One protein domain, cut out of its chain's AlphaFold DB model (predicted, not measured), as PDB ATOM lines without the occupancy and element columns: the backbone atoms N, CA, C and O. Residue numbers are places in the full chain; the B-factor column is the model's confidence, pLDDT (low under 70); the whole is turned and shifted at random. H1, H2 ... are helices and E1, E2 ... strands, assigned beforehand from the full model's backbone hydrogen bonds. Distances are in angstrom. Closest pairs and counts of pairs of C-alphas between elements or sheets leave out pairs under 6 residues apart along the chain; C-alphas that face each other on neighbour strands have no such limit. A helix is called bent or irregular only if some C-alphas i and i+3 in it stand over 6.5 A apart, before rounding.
ATOM      1  N   THR A  15      82.035 105.810 102.189       84.56
ATOM      2  CA  THR A  15      82.288 107.253 102.246       84.56
ATOM      3  C   THR A  15      83.483 107.566 101.359       84.56
ATOM      4  O   THR A  15      84.555 107.002 101.565       84.56
ATOM      5  N   VAL A  16      83.311 108.437 100.367       84.81
ATOM      6  CA  VAL A  16      84.363 108.817  99.413       84.81
ATOM      7  C   VAL A  16      84.942 110.173  99.806       84.81
ATOM      8  O   VAL A  16      84.194 111.114 100.055       84.81
ATOM      9  N   GLU A  17      86.267 110.276  99.846       80.44
ATOM     10  CA  GLU A  17      87.007 111.488 100.189       80.44
ATOM     11  C   GLU A  17      88.056 111.787  99.106       80.44
ATOM     12  O   GLU A  17      88.909 110.937  98.817       80.44
ATOM     13  N   PRO A  18      88.016 112.975  98.476       79.06
ATOM     14  CA  PRO A  18      89.093 113.412  97.599       79.06
ATOM     15  C   PRO A  18      90.349 113.713  98.426       79.06
ATOM     16  O   PRO A  18      90.277 114.292  99.509       79.06
ATOM     17  N   MET A  19      91.508 113.331  97.904       76.12
ATOM     18  CA  MET A  19      92.810 113.577  98.519       76.12
ATOM     19  C   MET A  19      93.472 114.800  97.867       76.12
ATOM     20  O   MET A  19      93.280 115.077  96.683       76.12
ATOM     21  N   GLY A  20      94.299 115.528  98.625       68.94
ATOM     22  CA  GLY A  20      94.968 116.749  98.145       68.94
ATOM     23  C   GLY A  20      95.988 116.541  97.014       68.94
ATOM     24  O   GLY A  20      96.430 117.507  96.404       68.94
ATOM     25  N   ASN A  21      96.347 115.293  96.712       76.12
ATOM     26  CA  ASN A  21      97.238 114.890  95.620       76.12
ATOM     27  C   ASN A  21      96.483 114.481  94.335       76.12
ATOM     28  O   ASN A  21      97.093 113.935  93.421       76.12
ATOM     29  N   GLY A  22      95.165 114.706  94.267       72.31
ATOM     30  CA  GLY A  22      94.325 114.296  93.136       72.31
ATOM     31  C   GLY A  22      93.865 112.835  93.185       72.31
ATOM     32  O   GLY A  22      93.089 112.415  92.326       72.31
ATOM     33  N   GLU A  23      94.284 112.060  94.189       79.94
ATOM     34  CA  GLU A  23      93.759 110.714  94.419       79.94
ATOM     35  C   GLU A  23      92.364 110.762  95.054       79.94
ATOM     36  O   GLU A  23      91.902 111.776  95.577       79.94
ATOM     37  N   THR A  24      91.660 109.635  95.023       85.31
ATOM     38  CA  THR A  24      90.391 109.477  95.739       85.31
ATOM     39  C   THR A  24      90.516 108.317  96.708       85.31
ATOM     40  O   THR A  24      90.887 107.214  96.314       85.31
ATOM     41  N   CYS A  25      90.191 108.552  97.969       86.62
ATOM     42  CA  CYS A  25      90.071 107.522  98.984       86.62
ATOM     43  C   CYS A  25      88.589 107.180  99.163       86.62
ATOM     44  O   CYS A  25      87.723 108.045  99.056       86.62
ATOM     45  N   ARG A  26      88.269 105.921  99.444       88.38
ATOM     46  CA  ARG A  26      86.966 105.542  99.983       88.38
ATOM     47  C   ARG A  26      87.150 104.703 101.231       88.38
ATOM     48  O   ARG A  26      88.035 103.856 101.291       88.38
ATOM     49  N   ARG A  27      86.293 104.928 102.217       88.75
ATOM     50  CA  ARG A  27      86.291 104.216 103.492       88.75
ATOM     51  C   ARG A  27      84.909 103.672 103.815       88.75
ATOM     52  O   ARG A  27      83.911 104.331 103.547       88.75
ATOM     53  N   ARG A  28      84.847 102.490 104.410       90.94
ATOM     54  CA  ARG A  28      83.619 101.876 104.919       90.94
ATOM     55  C   ARG A  28      83.879 101.350 106.318       90.94
ATOM     56  O   ARG A  28      84.936 100.781 106.575       90.94
ATOM     57  N   VAL A  29      82.927 101.545 107.220       91.50
ATOM     58  CA  VAL A  29      83.016 101.017 108.585       91.50
ATOM     59  C   VAL A  29      82.413  99.614 108.611       91.50
ATOM     60  O   VAL A  29      81.306  99.403 108.122       91.50
ATOM     61  N   ARG A  30      83.163  98.656 109.151       92.62
ATOM     62  CA  ARG A  30      82.833  97.233 109.254       92.62
ATOM     63  C   ARG A  30      82.778  96.863 110.736       92.62
ATOM     64  O   ARG A  30      83.769  96.398 111.301       92.62
ATOM     65  N   MET A  31      81.652  97.148 111.395       93.12
ATOM     66  CA  MET A  31      81.513  96.942 112.847       93.12
ATOM     67  C   MET A  31      81.584  95.468 113.251       93.12
ATOM     68  O   MET A  31      81.963  95.166 114.379       93.12
ATOM     69  N   GLU A  32      81.369  94.530 112.325       93.38
ATOM     70  CA  GLU A  32      81.625  93.110 112.569       93.38
ATOM     71  C   GLU A  32      83.108  92.812 112.877       93.38
ATOM     72  O   GLU A  32      83.427  91.781 113.463       93.38
ATOM     73  N   ARG A  33      84.027  93.730 112.533       93.38
ATOM     74  CA  ARG A  33      85.466  93.647 112.837       93.38
ATOM     75  C   ARG A  33      85.832  94.226 114.205       93.38
ATOM     76  O   ARG A  33      87.015  94.266 114.534       93.38
ATOM     77  N   LEU A  34      84.861  94.648 115.020       92.38
ATOM     78  CA  LEU A  34      85.096  95.206 116.359       92.38
ATOM     79  C   LEU A  34      85.921  94.265 117.259       92.38
ATOM     80  O   LEU A  34      86.703  94.724 118.087       92.38
ATOM     81  N   GLY A  35      85.791  92.947 117.070       92.19
ATOM     82  CA  GLY A  35      86.582  91.936 117.784       92.19
ATOM     83  C   GLY A  35      88.086  91.947 117.475       92.19
ATOM     84  O   GLY A  35      88.847  91.341 118.219       92.19
ATOM     85  N   ASN A  36      88.525  92.650 116.426       94.56
ATOM     86  CA  ASN A  36      89.940  92.757 116.056       94.56
ATOM     87  C   ASN A  36      90.687  93.848 116.840       94.56
ATOM     88  O   ASN A  36      91.900  93.979 116.693       94.56
ATOM     89  N   ILE A  37      89.982  94.655 117.641       94.50
ATOM     90  CA  ILE A  37      90.616  95.643 118.517       94.50
ATOM     91  C   ILE A  37      91.367  94.907 119.628       94.50
ATOM     92  O   ILE A  37      90.800  94.049 120.306       94.50
ATOM     93  N   LEU A  38      92.636  95.269 119.835       93.62
ATOM     94  CA  LEU A  38      93.468  94.672 120.878       93.62
ATOM     95  C   LEU A  38      92.826  94.841 122.269       93.62
ATOM     96  O   LEU A  38      92.317  95.927 122.559       93.62
ATOM     97  N   PRO A  39      92.890  93.825 123.157       94.81
ATOM     98  CA  PRO A  39      92.200  93.860 124.450       94.81
ATOM     99  C   PRO A  39      92.497  95.107 125.297       94.81
ATOM    100  O   PRO A  39      91.572  95.745 125.787       94.81
ATOM    101  N   HIS A  40      93.761  95.527 125.385       92.75
ATOM    102  CA  HIS A  40      94.144  96.711 126.164       92.75
ATOM    103  C   HIS A  40      93.578  98.020 125.581       92.75
ATOM    104  O   HIS A  40      93.137  98.888 126.327       92.75
ATOM    105  N   HIS A  41      93.521  98.164 124.251       94.44
ATOM    106  CA  HIS A  41      92.861  99.314 123.621       94.44
ATOM    107  C   HIS A  41      91.348  99.265 123.821       94.44
ATOM    108  O   HIS A  41      90.718 100.297 124.042       94.44
ATOM    109  N   ARG A  42      90.760  98.065 123.775       95.31
ATOM    110  CA  ARG A  42      89.331  97.868 124.010       95.31
ATOM    111  C   ARG A  42      88.924  98.348 125.401       95.31
ATOM    112  O   ARG A  42      87.945  99.075 125.503       95.31
ATOM    113  N   GLU A  43      89.675  98.003 126.440       96.00
ATOM    114  CA  GLU A  43      89.392  98.435 127.817       96.00
ATOM    115  C   GLU A  43      89.385  99.965 127.955       96.00
ATOM    116  O   GLU A  43      88.461 100.533 128.542       96.00
ATOM    117  N   VAL A  44      90.366 100.642 127.350       97.00
ATOM    118  CA  VAL A  44      90.442 102.113 127.340       97.00
ATOM    119  C   VAL A  44      89.249 102.724 126.600       97.00
ATOM    120  O   VAL A  44      88.639 103.680 127.085       97.00
ATOM    121  N   LEU A  45      88.880 102.166 125.444       96.94
ATOM    122  CA  LEU A  45      87.733 102.625 124.658       96.94
ATOM    123  C   LEU A  45      86.405 102.373 125.380       96.94
ATOM    124  O   LEU A  45      85.517 103.215 125.317       96.94
ATOM    125  N   GLU A  46      86.264 101.251 126.087       97.19
ATOM    126  CA  GLU A  46      85.086 100.953 126.903       97.19
ATOM    127  C   GLU A  46      84.954 101.919 128.079       97.19
ATOM    128  O   GLU A  46      83.851 102.377 128.371       97.19
ATOM    129  N   ALA A  47      86.060 102.251 128.750       96.94
ATOM    130  CA  ALA A  47      86.057 103.250 129.812       96.94
ATOM    131  C   ALA A  47      85.620 104.625 129.277       96.94
ATOM    132  O   ALA A  47      84.702 105.229 129.832       96.94
ATOM    133  N   ALA A  48      86.194 105.069 128.155       96.75
ATOM    134  CA  ALA A  48      85.811 106.324 127.506       96.75
ATOM    135  C   ALA A  48      84.338 106.323 127.051       96.75
ATOM    136  O   ALA A  48      83.619 107.293 127.278       96.75
ATOM    137  N   ALA A  49      83.862 105.215 126.474       97.06
ATOM    138  CA  ALA A  49      82.471 105.065 126.061       97.06
ATOM    139  C   ALA A  49      81.505 105.199 127.250       97.06
ATOM    140  O   ALA A  49      80.527 105.939 127.163       97.06
ATOM    141  N   ARG A  50      81.810 104.542 128.379       97.31
ATOM    142  CA  ARG A  50      81.005 104.625 129.610       97.31
ATOM    143  C   ARG A  50      80.938 106.048 130.158       97.31
ATOM    144  O   ARG A  50      79.861 106.481 130.554       97.31
ATOM    145  N   GLU A  51      82.053 106.772 130.159       96.50
ATOM    146  CA  GLU A  51      82.085 108.176 130.590       96.50
ATOM    147  C   GLU A  51      81.213 109.083 129.710       96.50
ATOM    148  O   GLU A  51      80.599 110.023 130.211       96.50
ATOM    149  N   GLU A  52      81.106 108.779 128.415       95.00
ATOM    150  CA  GLU A  52      80.230 109.488 127.477       95.00
ATOM    151  C   GLU A  52      78.788 108.947 127.443       95.00
ATOM    152  O   GLU A  52      77.971 109.429 126.654       95.00
ATOM    153  N   GLY A  53      78.457 107.955 128.278       97.06
ATOM    154  CA  GLY A  53      77.132 107.334 128.324       97.06
ATOM    155  C   GLY A  53      76.781 106.527 127.069       97.06
ATOM    156  O   GLY A  53      75.609 106.439 126.709       97.06
ATOM    157  N   ARG A  54      77.784 105.966 126.386       96.06
ATOM    158  CA  ARG A  54      77.645 105.206 125.135       96.06
ATOM    159  C   ARG A  54      78.097 103.762 125.303       96.06
ATOM    160  O   ARG A  54      78.926 103.441 126.156       96.06
ATOM    161  N   SER A  55      77.598 102.885 124.441       97.00
ATOM    162  CA  SER A  55      78.191 101.560 124.261       97.00
ATOM    163  C   SER A  55      79.546 101.652 123.548       97.00
ATOM    164  O   SER A  55      79.836 102.617 122.835       97.00
ATOM    165  N   LEU A  56      80.379 100.614 123.696       96.06
ATOM    166  CA  LEU A  56      81.635 100.505 122.946       96.06
ATOM    167  C   LEU A  56      81.396 100.576 121.434       96.06
ATOM    168  O   LEU A  56      82.169 101.206 120.719       96.06
ATOM    169  N   GLU A  57      80.342  99.919 120.953       95.69
ATOM    170  CA  GLU A  57      80.016  99.866 119.531       95.69
ATOM    171  C   GLU A  57      79.697 101.261 118.984       95.69
ATOM    172  O   GLU A  57      80.309 101.685 118.004       95.69
ATOM    173  N   GLU A  58      78.820 102.012 119.654       95.44
ATOM    174  CA  GLU A  58      78.491 103.396 119.282       95.44
ATOM    175  C   GLU A  58      79.720 104.305 119.342       95.44
ATOM    176  O   GLU A  58      79.923 105.150 118.465       95.44
ATOM    177  N   TYR A  59      80.561 104.120 120.361       96.81
ATOM    178  CA  TYR A  59      81.780 104.897 120.526       96.81
ATOM    179  C   TYR A  59      82.779 104.630 119.398       96.81
ATOM    180  O   TYR A  59      83.259 105.564 118.758       96.81
ATOM    181  N   VAL A  60      83.045 103.361 119.082       96.31
ATOM    182  CA  VAL A  60      83.957 102.978 117.997       96.31
ATOM    183  C   VAL A  60      83.394 103.366 116.631       96.31
ATOM    184  O   VAL A  60      84.149 103.847 115.787       96.31
ATOM    185  N   ALA A  61      82.084 103.241 116.405       93.50
ATOM    186  CA  ALA A  61      81.447 103.709 115.177       93.50
ATOM    187  C   ALA A  61      81.608 105.228 115.000       93.50
ATOM    188  O   ALA A  61      81.900 105.702 113.897       93.50
ATOM    189  N   TRP A  62      81.477 106.000 116.081       93.75
ATOM    190  CA  TRP A  62      81.753 107.435 116.075       93.75
ATOM    191  C   TRP A  62      83.231 107.729 115.775       93.75
ATOM    192  O   TRP A  62      83.514 108.493 114.849       93.75
ATOM    193  N   VAL A  63      84.166 107.069 116.470       94.56
ATOM    194  CA  VAL A  63      85.619 107.188 116.237       94.56
ATOM    195  C   VAL A  63      85.975 106.877 114.780       94.56
ATOM    196  O   VAL A  63      86.725 107.621 114.141       94.56
ATOM    197  N   ALA A  64      85.408 105.806 114.223       92.12
ATOM    198  CA  ALA A  64      85.604 105.410 112.836       92.12
ATOM    199  C   ALA A  64      85.173 106.514 111.865       92.12
ATOM    200  O   ALA A  64      85.861 106.793 110.883       92.12
ATOM    201  N   ASN A  65      84.078 107.202 112.159       89.75
ATOM    202  CA  ASN A  65      83.544 108.247 111.295       89.75
ATOM    203  C   ASN A  65      84.142 109.642 111.534       89.75
ATOM    204  O   ASN A  65      83.829 110.556 110.771       89.75
ATOM    205  N   LEU A  66      85.048 109.818 112.504       89.75
ATOM    206  CA  LEU A  66      85.751 111.090 112.696       89.75
ATOM    207  C   LEU A  66      86.413 111.564 111.393       89.75
ATOM    208  O   LEU A  66      87.032 110.775 110.662       89.75
ATOM    209  N   SER A  67      86.284 112.860 111.105       84.75
ATOM    210  CA  SER A  67      86.937 113.486 109.955       84.75
ATOM    211  C   SER A  67      88.453 113.502 110.130       84.75
ATOM    212  O   SER A  67      88.967 113.525 111.253       84.75
ATOM    213  N   SER A  68      89.172 113.520 109.010       84.12
ATOM    214  CA  SER A  68      90.630 113.673 109.007       84.12
ATOM    215  C   SER A  68      91.053 114.967 109.704       84.12
ATOM    216  O   SER A  68      91.966 114.934 110.520       84.12
ATOM    217  N   ASP A  69      90.324 116.068 109.504       87.12
ATOM    218  CA  ASP A  69      90.594 117.347 110.176       87.12
ATOM    219  C   ASP A  69      90.506 117.242 111.698       87.12
ATOM    220  O   ASP A  69      91.360 117.767 112.411       87.12
ATOM    221  N   ARG A  70      89.503 116.523 112.221       90.00
ATOM    222  CA  ARG A  70      89.370 116.323 113.667       90.00
ATOM    223  C   ARG A  70      90.517 115.476 114.213       90.00
ATOM    224  O   ARG A  70      91.061 115.819 115.259       90.00
ATOM    225  N   MET A  71      90.901 114.415 113.502       93.12
ATOM    226  CA  MET A  71      92.053 113.590 113.883       93.12
ATOM    227  C   MET A  71      93.354 114.399 113.864       93.12
ATOM    228  O   MET A  71      94.128 114.328 114.814       93.12
ATOM    229  N   HIS A  72      93.575 115.202 112.820       92.62
ATOM    230  CA  HIS A  72      94.749 116.064 112.699       92.62
ATOM    231  C   HIS A  72      94.797 117.111 113.811       92.62
ATOM    232  O   HIS A  72      95.826 117.243 114.459       92.62
ATOM    233  N   ALA A  73      93.682 117.776 114.118       93.56
ATOM    234  CA  ALA A  73      93.632 118.754 115.201       93.56
ATOM    235  C   ALA A  73      93.981 118.139 116.570       93.56
ATOM    236  O   ALA A  73      94.705 118.752 117.357       93.56
ATOM    237  N   THR A  74      93.505 116.922 116.861       94.19
ATOM    238  CA  THR A  74      93.877 116.204 118.092       94.19
ATOM    239  C   THR A  74      95.355 115.811 118.089       94.19
ATOM    240  O   THR A  74      96.046 116.053 119.076       94.19
ATOM    241  N   ARG A  75      95.877 115.285 116.973       95.88
ATOM    242  CA  ARG A  75      97.311 114.992 116.820       95.88
ATOM    243  C   ARG A  75      98.164 116.231 117.074       95.88
ATOM    244  O   ARG A  75      99.139 116.158 117.810       95.88
ATOM    245  N   ASP A  76      97.799 117.361 116.484       97.00
ATOM    246  CA  ASP A  76      98.583 118.588 116.574       97.00
ATOM    247  C   ASP A  76      98.569 119.140 118.011       97.00
ATOM    248  O   ASP A  76      99.592 119.619 118.495       97.00
ATOM    249  N   ARG A  77      97.462 118.994 118.753       96.69
ATOM    250  CA  ARG A  77      97.425 119.287 120.199       96.69
ATOM    251  C   ARG A  77      98.392 118.410 120.999       96.69
ATOM    252  O   ARG A  77      99.063 118.926 121.890       96.69
ATOM    253  N   ILE A  78      98.472 117.117 120.685       96.12
ATOM    254  CA  ILE A  78      99.403 116.178 121.332       96.12
ATOM    255  C   ILE A  78     100.851 116.558 121.021       96.12
ATOM    256  O   ILE A  78     101.654 116.720 121.934       96.12
ATOM    257  N   MET A  79     101.175 116.773 119.745       94.50
ATOM    258  CA  MET A  79     102.532 117.114 119.305       94.50
ATOM    259  C   MET A  79     103.028 118.443 119.883       94.50
ATOM    260  O   MET A  79     104.211 118.577 120.178       94.50
ATOM    261  N   ASN A  80     102.130 119.409 120.079       96.25
ATOM    262  CA  ASN A  80     102.455 120.701 120.679       96.25
ATOM    263  C   ASN A  80     102.443 120.683 122.221       96.25
ATOM    264  O   ASN A  80     102.567 121.738 122.836       96.25
ATOM    265  N   GLY A  81     102.259 119.519 122.858       93.00
ATOM    266  CA  GLY A  81     102.248 119.385 124.320       93.00
ATOM    267  C   GLY A  81     101.043 120.034 125.012       93.00
ATOM    268  O   GLY A  81     101.081 120.278 126.213       93.00
ATOM    269  N   VAL A  82      99.978 120.338 124.264       95.56
ATOM    270  CA  VAL A  82      98.742 120.943 124.787       95.56
ATOM    271  C   VAL A  82      97.802 119.874 125.350       95.56
ATOM    272  O   VAL A  82      97.043 120.136 126.281       95.56
ATOM    273  N   ALA A  83      97.828 118.672 124.774       92.31
ATOM    274  CA  ALA A  83      97.026 117.543 125.232       92.31
ATOM    275  C   ALA A  83      97.692 116.826 126.418       92.31
ATOM    276  O   ALA A  83      98.907 116.628 126.432       92.31
ATOM    277  N   GLY A  84      96.887 116.394 127.390       93.12
ATOM    278  CA  GLY A  84      97.363 115.567 128.502       93.12
ATOM    279  C   GLY A  84      97.604 114.107 128.097       93.12
ATOM    280  O   GLY A  84      97.115 113.647 127.064       93.12
ATOM    281  N   GLU A  85      98.289 113.351 128.959       93.88
ATOM    282  CA  GLU A  85      98.613 111.928 128.750       93.88
ATOM    283  C   GLU A  85      97.378 111.087 128.394       93.88
ATOM    284  O   GLU A  85      97.396 110.298 127.453       93.88
ATOM    285  N   ARG A  86      96.260 111.331 129.085       93.25
ATOM    286  CA  ARG A  86      94.989 110.653 128.817       93.25
ATOM    287  C   ARG A  86      94.490 110.858 127.381       93.25
ATOM    288  O   ARG A  86      94.035 109.905 126.756       93.25
ATOM    289  N   GLU A  87      94.562 112.085 126.860       93.75
ATOM    290  CA  GLU A  87      94.120 112.412 125.495       93.75
ATOM    291  C   GLU A  87      95.050 111.762 124.458       93.75
ATOM    292  O   GLU A  87      94.568 111.234 123.456       93.75
ATOM    293  N   ALA A  88      96.359 111.710 124.727       94.88
ATOM    294  CA  ALA A  88      97.327 111.030 123.867       94.88
ATOM    295  C   ALA A  88      97.089 109.510 123.801       94.88
ATOM    296  O   ALA A  88      97.038 108.940 122.709       94.88
ATOM    297  N   THR A  89      96.869 108.864 124.950       95.75
ATOM    298  CA  THR A  89      96.541 107.430 125.026       95.75
ATOM    299  C   THR A  89      95.242 107.117 124.289       95.75
ATOM    300  O   THR A  89      95.182 106.174 123.495       95.75
ATOM    301  N   LEU A  90      94.205 107.934 124.494       96.19
ATOM    302  CA  LEU A  90      92.918 107.750 123.832       96.19
ATOM    303  C   LEU A  90      93.026 107.939 122.312       96.19
ATOM    304  O   LEU A  90      92.456 107.153 121.559       96.19
ATOM    305  N   TYR A  91      93.809 108.917 121.850       96.62
ATOM    306  CA  TYR A  91      94.081 109.116 120.427       96.62
ATOM    307  C   TYR A  91      94.783 107.904 119.791       96.62
ATOM    308  O   TYR A  91      94.408 107.490 118.692       96.62
ATOM    309  N   GLY A  92      95.743 107.284 120.487       96.31
ATOM    310  CA  GLY A  92      96.351 106.021 120.049       96.31
ATOM    311  C   GLY A  92      95.317 104.900 119.903       96.31
ATOM    312  O   GLY A  92      95.237 104.255 118.857       96.31
ATOM    313  N   CYS A  93      94.441 104.745 120.899       97.06
ATOM    314  CA  CYS A  93      93.348 103.770 120.853       97.06
ATOM    315  C   CYS A  93      92.367 104.048 119.703       97.06
ATOM    316  O   CYS A  93      91.860 103.115 119.082       97.06
ATOM    317  N   TRP A  94      92.104 105.321 119.387       97.06
ATOM    318  CA  TRP A  94      91.263 105.699 118.255       97.06
ATOM    319  C   TRP A  94      91.871 105.285 116.917       97.06
ATOM    320  O   TRP A  94      91.150 104.772 116.062       97.06
ATOM    321  N   LEU A  95      93.176 105.486 116.721       95.44
ATOM    322  CA  LEU A  95      93.864 105.071 115.494       95.44
ATOM    323  C   LEU A  95      93.769 103.558 115.280       95.44
ATOM    324  O   LEU A  95      93.444 103.115 114.178       95.44
ATOM    325  N   GLU A  96      93.978 102.781 116.337       95.56
ATOM    326  CA  GLU A  96      93.901 101.319 116.294       95.56
ATOM    327  C   GLU A  96      92.470 100.824 116.075       95.56
ATOM    328  O   GLU A  96      92.230  99.961 115.229       95.56
ATOM    329  N   ALA A  97      91.483 101.427 116.747       95.56
ATOM    330  CA  ALA A  97      90.075 101.131 116.498       95.56
ATOM    331  C   ALA A  97      89.703 101.396 115.035       95.56
ATOM    332  O   ALA A  97      89.075 100.554 114.393       95.56
ATOM    333  N   ARG A  98      90.143 102.533 114.478       94.06
ATOM    334  CA  ARG A  98      89.954 102.871 113.062       94.06
ATOM    335  C   ARG A  98      90.602 101.846 112.147       94.06
ATOM    336  O   ARG A  98      89.944 101.389 111.221       94.06
ATOM    337  N   ALA A  99      91.849 101.464 112.402       92.06
ATOM    338  CA  ALA A  99      92.542 100.459 111.604       92.06
ATOM    339  C   ALA A  99      91.831  99.094 111.641       92.06
ATOM    340  O   ALA A  99      91.753  98.410 110.621       92.06
ATOM    341  N   ALA A 100      91.261  98.720 112.789       94.31
ATOM    342  CA  ALA A 100      90.545  97.460 112.955       94.31
ATOM    343  C   ALA A 100      89.209  97.424 112.191       94.31
ATOM    344  O   ALA A 100      88.897  96.420 111.542       94.31
ATOM    345  N   VAL A 101      88.417  98.504 112.261       94.06
ATOM    346  CA  VAL A 101      87.034  98.516 111.743       94.06
ATOM    347  C   VAL A 101      86.873  99.209 110.393       94.06
ATOM    348  O   VAL A 101      85.865  98.990 109.725       94.06
ATOM    349  N   GLN A 102      87.817 100.045 109.956       92.44
ATOM    350  CA  GLN A 102      87.728 100.694 108.650       92.44
ATOM    351  C   GLN A 102      88.292  99.795 107.556       92.44
ATOM    352  O   GLN A 102      89.422  99.319 107.607       92.44
ATOM    353  N   GLU A 103      87.496  99.609 106.517       91.25
ATOM    354  CA  GLU A 103      87.971  99.180 105.215       91.25
ATOM    355  C   GLU A 103      88.293 100.439 104.410       91.25
ATOM    356  O   GLU A 103      87.418 101.282 104.214       91.25
ATOM    357  N   VAL A 104      89.541 100.588 103.968       89.00
ATOM    358  CA  VAL A 104      89.996 101.751 103.199       89.00
ATOM    359  C   VAL A 104      90.485 101.283 101.839       89.00
ATOM    360  O   VAL A 104      91.258 100.332 101.746       89.00
ATOM    361  N   GLN A 105      90.037 101.950 100.781       90.19
ATOM    362  CA  GLN A 105      90.483 101.694  99.422       90.19
ATOM    363  C   GLN A 105      90.886 102.993  98.736       90.19
ATOM    364  O   GLN A 105      90.218 104.017  98.862       90.19
ATOM    365  N   TYR A 106      91.953 102.926  97.955       86.69
ATOM    366  CA  TYR A 106      92.471 104.044  97.183       86.69
ATOM    367  C   TYR A 106      92.164 103.833  95.710       86.69
ATOM    368  O   TYR A 106      92.272 102.717  95.192       86.69
ATOM    369  N   ARG A 107      91.769 104.906  95.033       87.06
ATOM    370  CA  ARG A 107      91.610 104.927  93.589       87.06
ATOM    371  C   ARG A 107      92.981 105.146  92.971       87.06
ATOM    372  O   ARG A 107      93.533 106.234  93.073       87.06
ATOM    373  N   ILE A 108      93.496 104.117  92.314       83.38
ATOM    374  CA  ILE A 108      94.800 104.140  91.653       83.38
ATOM    375  C   ILE A 108      94.628 104.049  90.141       83.38
ATOM    376  O   ILE A 108      93.730 103.361  89.652       83.38
ATOM    377  N   GLU A 109      95.486 104.738  89.397       83.94
ATOM    378  CA  GLU A 109      95.571 104.585  87.948       83.94
ATOM    379  C   GLU A 109      96.380 103.324  87.617       83.94
ATOM    380  O   GLU A 109      97.535 103.189  88.011       83.94
ATOM    381  N   VAL A 110      95.764 102.368  86.921       85.62
ATOM    382  CA  VAL A 110      96.405 101.094  86.537       85.62
ATOM    383  C   VAL A 110      96.874 101.092  85.083       85.62
ATOM    384  O   VAL A 110      97.735 100.298  84.708       85.62
ATOM    385  N   ARG A 111      96.285 101.957  84.251       82.50
ATOM    386  CA  ARG A 111      96.689 102.284  82.872       82.50
ATOM    387  C   ARG A 111      96.263 103.726  82.586       82.50
ATOM    388  O   ARG A 111      95.309 104.153  83.228       82.50
ATOM    389  N   PRO A 112      96.852 104.415  81.592       87.50
ATOM    390  CA  PRO A 112      96.416 105.755  81.201       87.50
ATOM    391  C   PRO A 112      94.889 105.846  81.040       87.50
ATOM    392  O   PRO A 112      94.302 105.142  80.212       87.50
ATOM    393  N   GLY A 113      94.242 106.650  81.885       84.25
ATOM    394  CA  GLY A 113      92.792 106.860  81.924       84.25
ATOM    395  C   GLY A 113      91.956 105.725  82.539       84.25
ATOM    396  O   GLY A 113      90.727 105.808  82.530       84.25
ATOM    397  N   LYS A 114      92.569 104.660  83.078       85.44
ATOM    398  CA  LYS A 114      91.876 103.533  83.731       85.44
ATOM    399  C   LYS A 114      92.232 103.438  85.207       85.44
ATOM    400  O   LYS A 114      93.392 103.255  85.568       85.44
ATOM    401  N   TYR A 115      91.200 103.445  86.045       84.88
ATOM    402  CA  TYR A 115      91.335 103.436  87.498       84.88
ATOM    403  C   TYR A 115      90.747 102.171  88.115       84.88
ATOM    404  O   TYR A 115      89.739 101.652  87.637       84.88
ATOM    405  N   ALA A 116      91.354 101.716  89.206       86.00
ATOM    406  CA  ALA A 116      90.848 100.631  90.036       86.00
ATOM    407  C   ALA A 116      90.873 101.038  91.513       86.00
ATOM    408  O   ALA A 116      91.668 101.886  91.919       86.00
ATOM    409  N   TRP A 117      90.012 100.415  92.314       87.50
ATOM    410  CA  TRP A 117      90.067 100.534  93.767       87.50
ATOM    411  C   TRP A 117      90.986  99.463  94.339       87.50
ATOM    412  O   TRP A 117      90.822  98.280  94.040       87.50
ATOM    413  N   ARG A 118      91.936  99.871  95.177       84.31
ATOM    414  CA  ARG A 118      92.868  98.971  95.858       84.31
ATOM    415  C   ARG A 118      92.747  99.139  97.365       84.31
ATOM    416  O   ARG A 118      92.905 100.250  97.864       84.31
ATOM    417  N   GLY A 119      92.466  98.043  98.067       81.31
ATOM    418  CA  GLY A 119      92.408  98.014  99.529       81.31
ATOM    419  C   GLY A 119      93.777  98.136 100.186       81.31
ATOM    420  O   GLY A 119      94.786  97.736  99.599       81.31
ATOM    421  N   ARG A 120      93.770  98.708 101.391       66.62
ATOM    422  CA  ARG A 120      94.884  98.694 102.341       66.62
ATOM    423  C   ARG A 120      94.722  97.560 103.344       66.62
ATOM    424  O   ARG A 120      93.566  97.305 103.744       66.62
TER     425      ARG A 120
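What this domain is: This is residues 15 to 120 of the 120 residues of an uncharacterized protein of Streptomyces sp. WAC05292 (UniProt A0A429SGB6). Two lobes stand end to end: a head of five helices, with H1, H2, H3 and H4 packed round the long H5, and a twisted four-stranded sheet that extends away from one end of H5. E3 follows H5 directly and reaches outward with E4 in a hairpin, while H3 and H5 only graze the sheet. The printed part has 106 residues, in the order E1 E2 H1 H2 H3 H4 H5 E3 E4; the sheet's order is E1 E2 E3 E4, antiparallel throughout, and the class is mixed, helices and strands. The whole is only just loose, close to compact, with a radius of gyration of the C-alphas of 15.8 A and spans of 50 by 35 by 20 A.

How they stand to each other: E1, residues 15 to 18, and E2, residues 24 to 29, form an antiparallel hairpin, with N 17 and O 25 within hydrogen-bond range at 2.8 A. E2 is also antiparallel to E3, residues 102 to 111, with N 26 and O 105 at 2.8 A. E3 and E4, residues 114 to 119, form a hairpin with N 106 and O 118 at 2.8 A. From edge to edge the strands' lines turn by 56 degrees. The hub is H5, residues 85 to 101, touching four helices. H1, residues 31 to 36, touches residues 97 to 101 of H5 at a steep tilt of 64 degrees, closest at C-alphas Arg 33 and Val 101, 5.2 A. H2, residues 39 to 51, touches H5 with residues 41 to 45 alone, closest at C-alphas His 41 and Cys 93, 5.3 A. H3, residues 56 to 65, stands about perpendicular to H5 at 83 degrees, and they touch, closest at C-alphas Ala 64 and Arg 98, 5.0 A. H4, residues 68 to 79, forms a helical hairpin with H5 at a shallow tilt of 34.6 degrees, only just short of steep; their closest C-alphas, Ile 78 and Ala 88, are 6.1 A apart. H2 and H4 are apart. Every O i to N i+4 pair is within hydrogen-bond range in H2, H3, H4 and H5; H1 has 0 of 2, but 2 of 3 O i to N i+3 pairs.

Where its parts are: E1 begins at C-alpha 15, (82.288, 107.253, 102.246). H1 is irregular, with C-alphas 32 and 35 7.3 A apart. H2 is 18.6 A long, H5 24.6 A and E3 27.3 A. H5 ends at C-alpha 101, (87.034, 98.516, 111.743), and E4 ends at C-alpha 119, (92.408, 98.014, 99.529).

The domain as a whole: The C-alphas farthest apart, Glu 51 and Pro 112, are 51.5 A apart. The printed part has no cut, and the links between its elements are tight. Mean pLDDT of the printed part is 91.0; residues 20 and 120 are under 70.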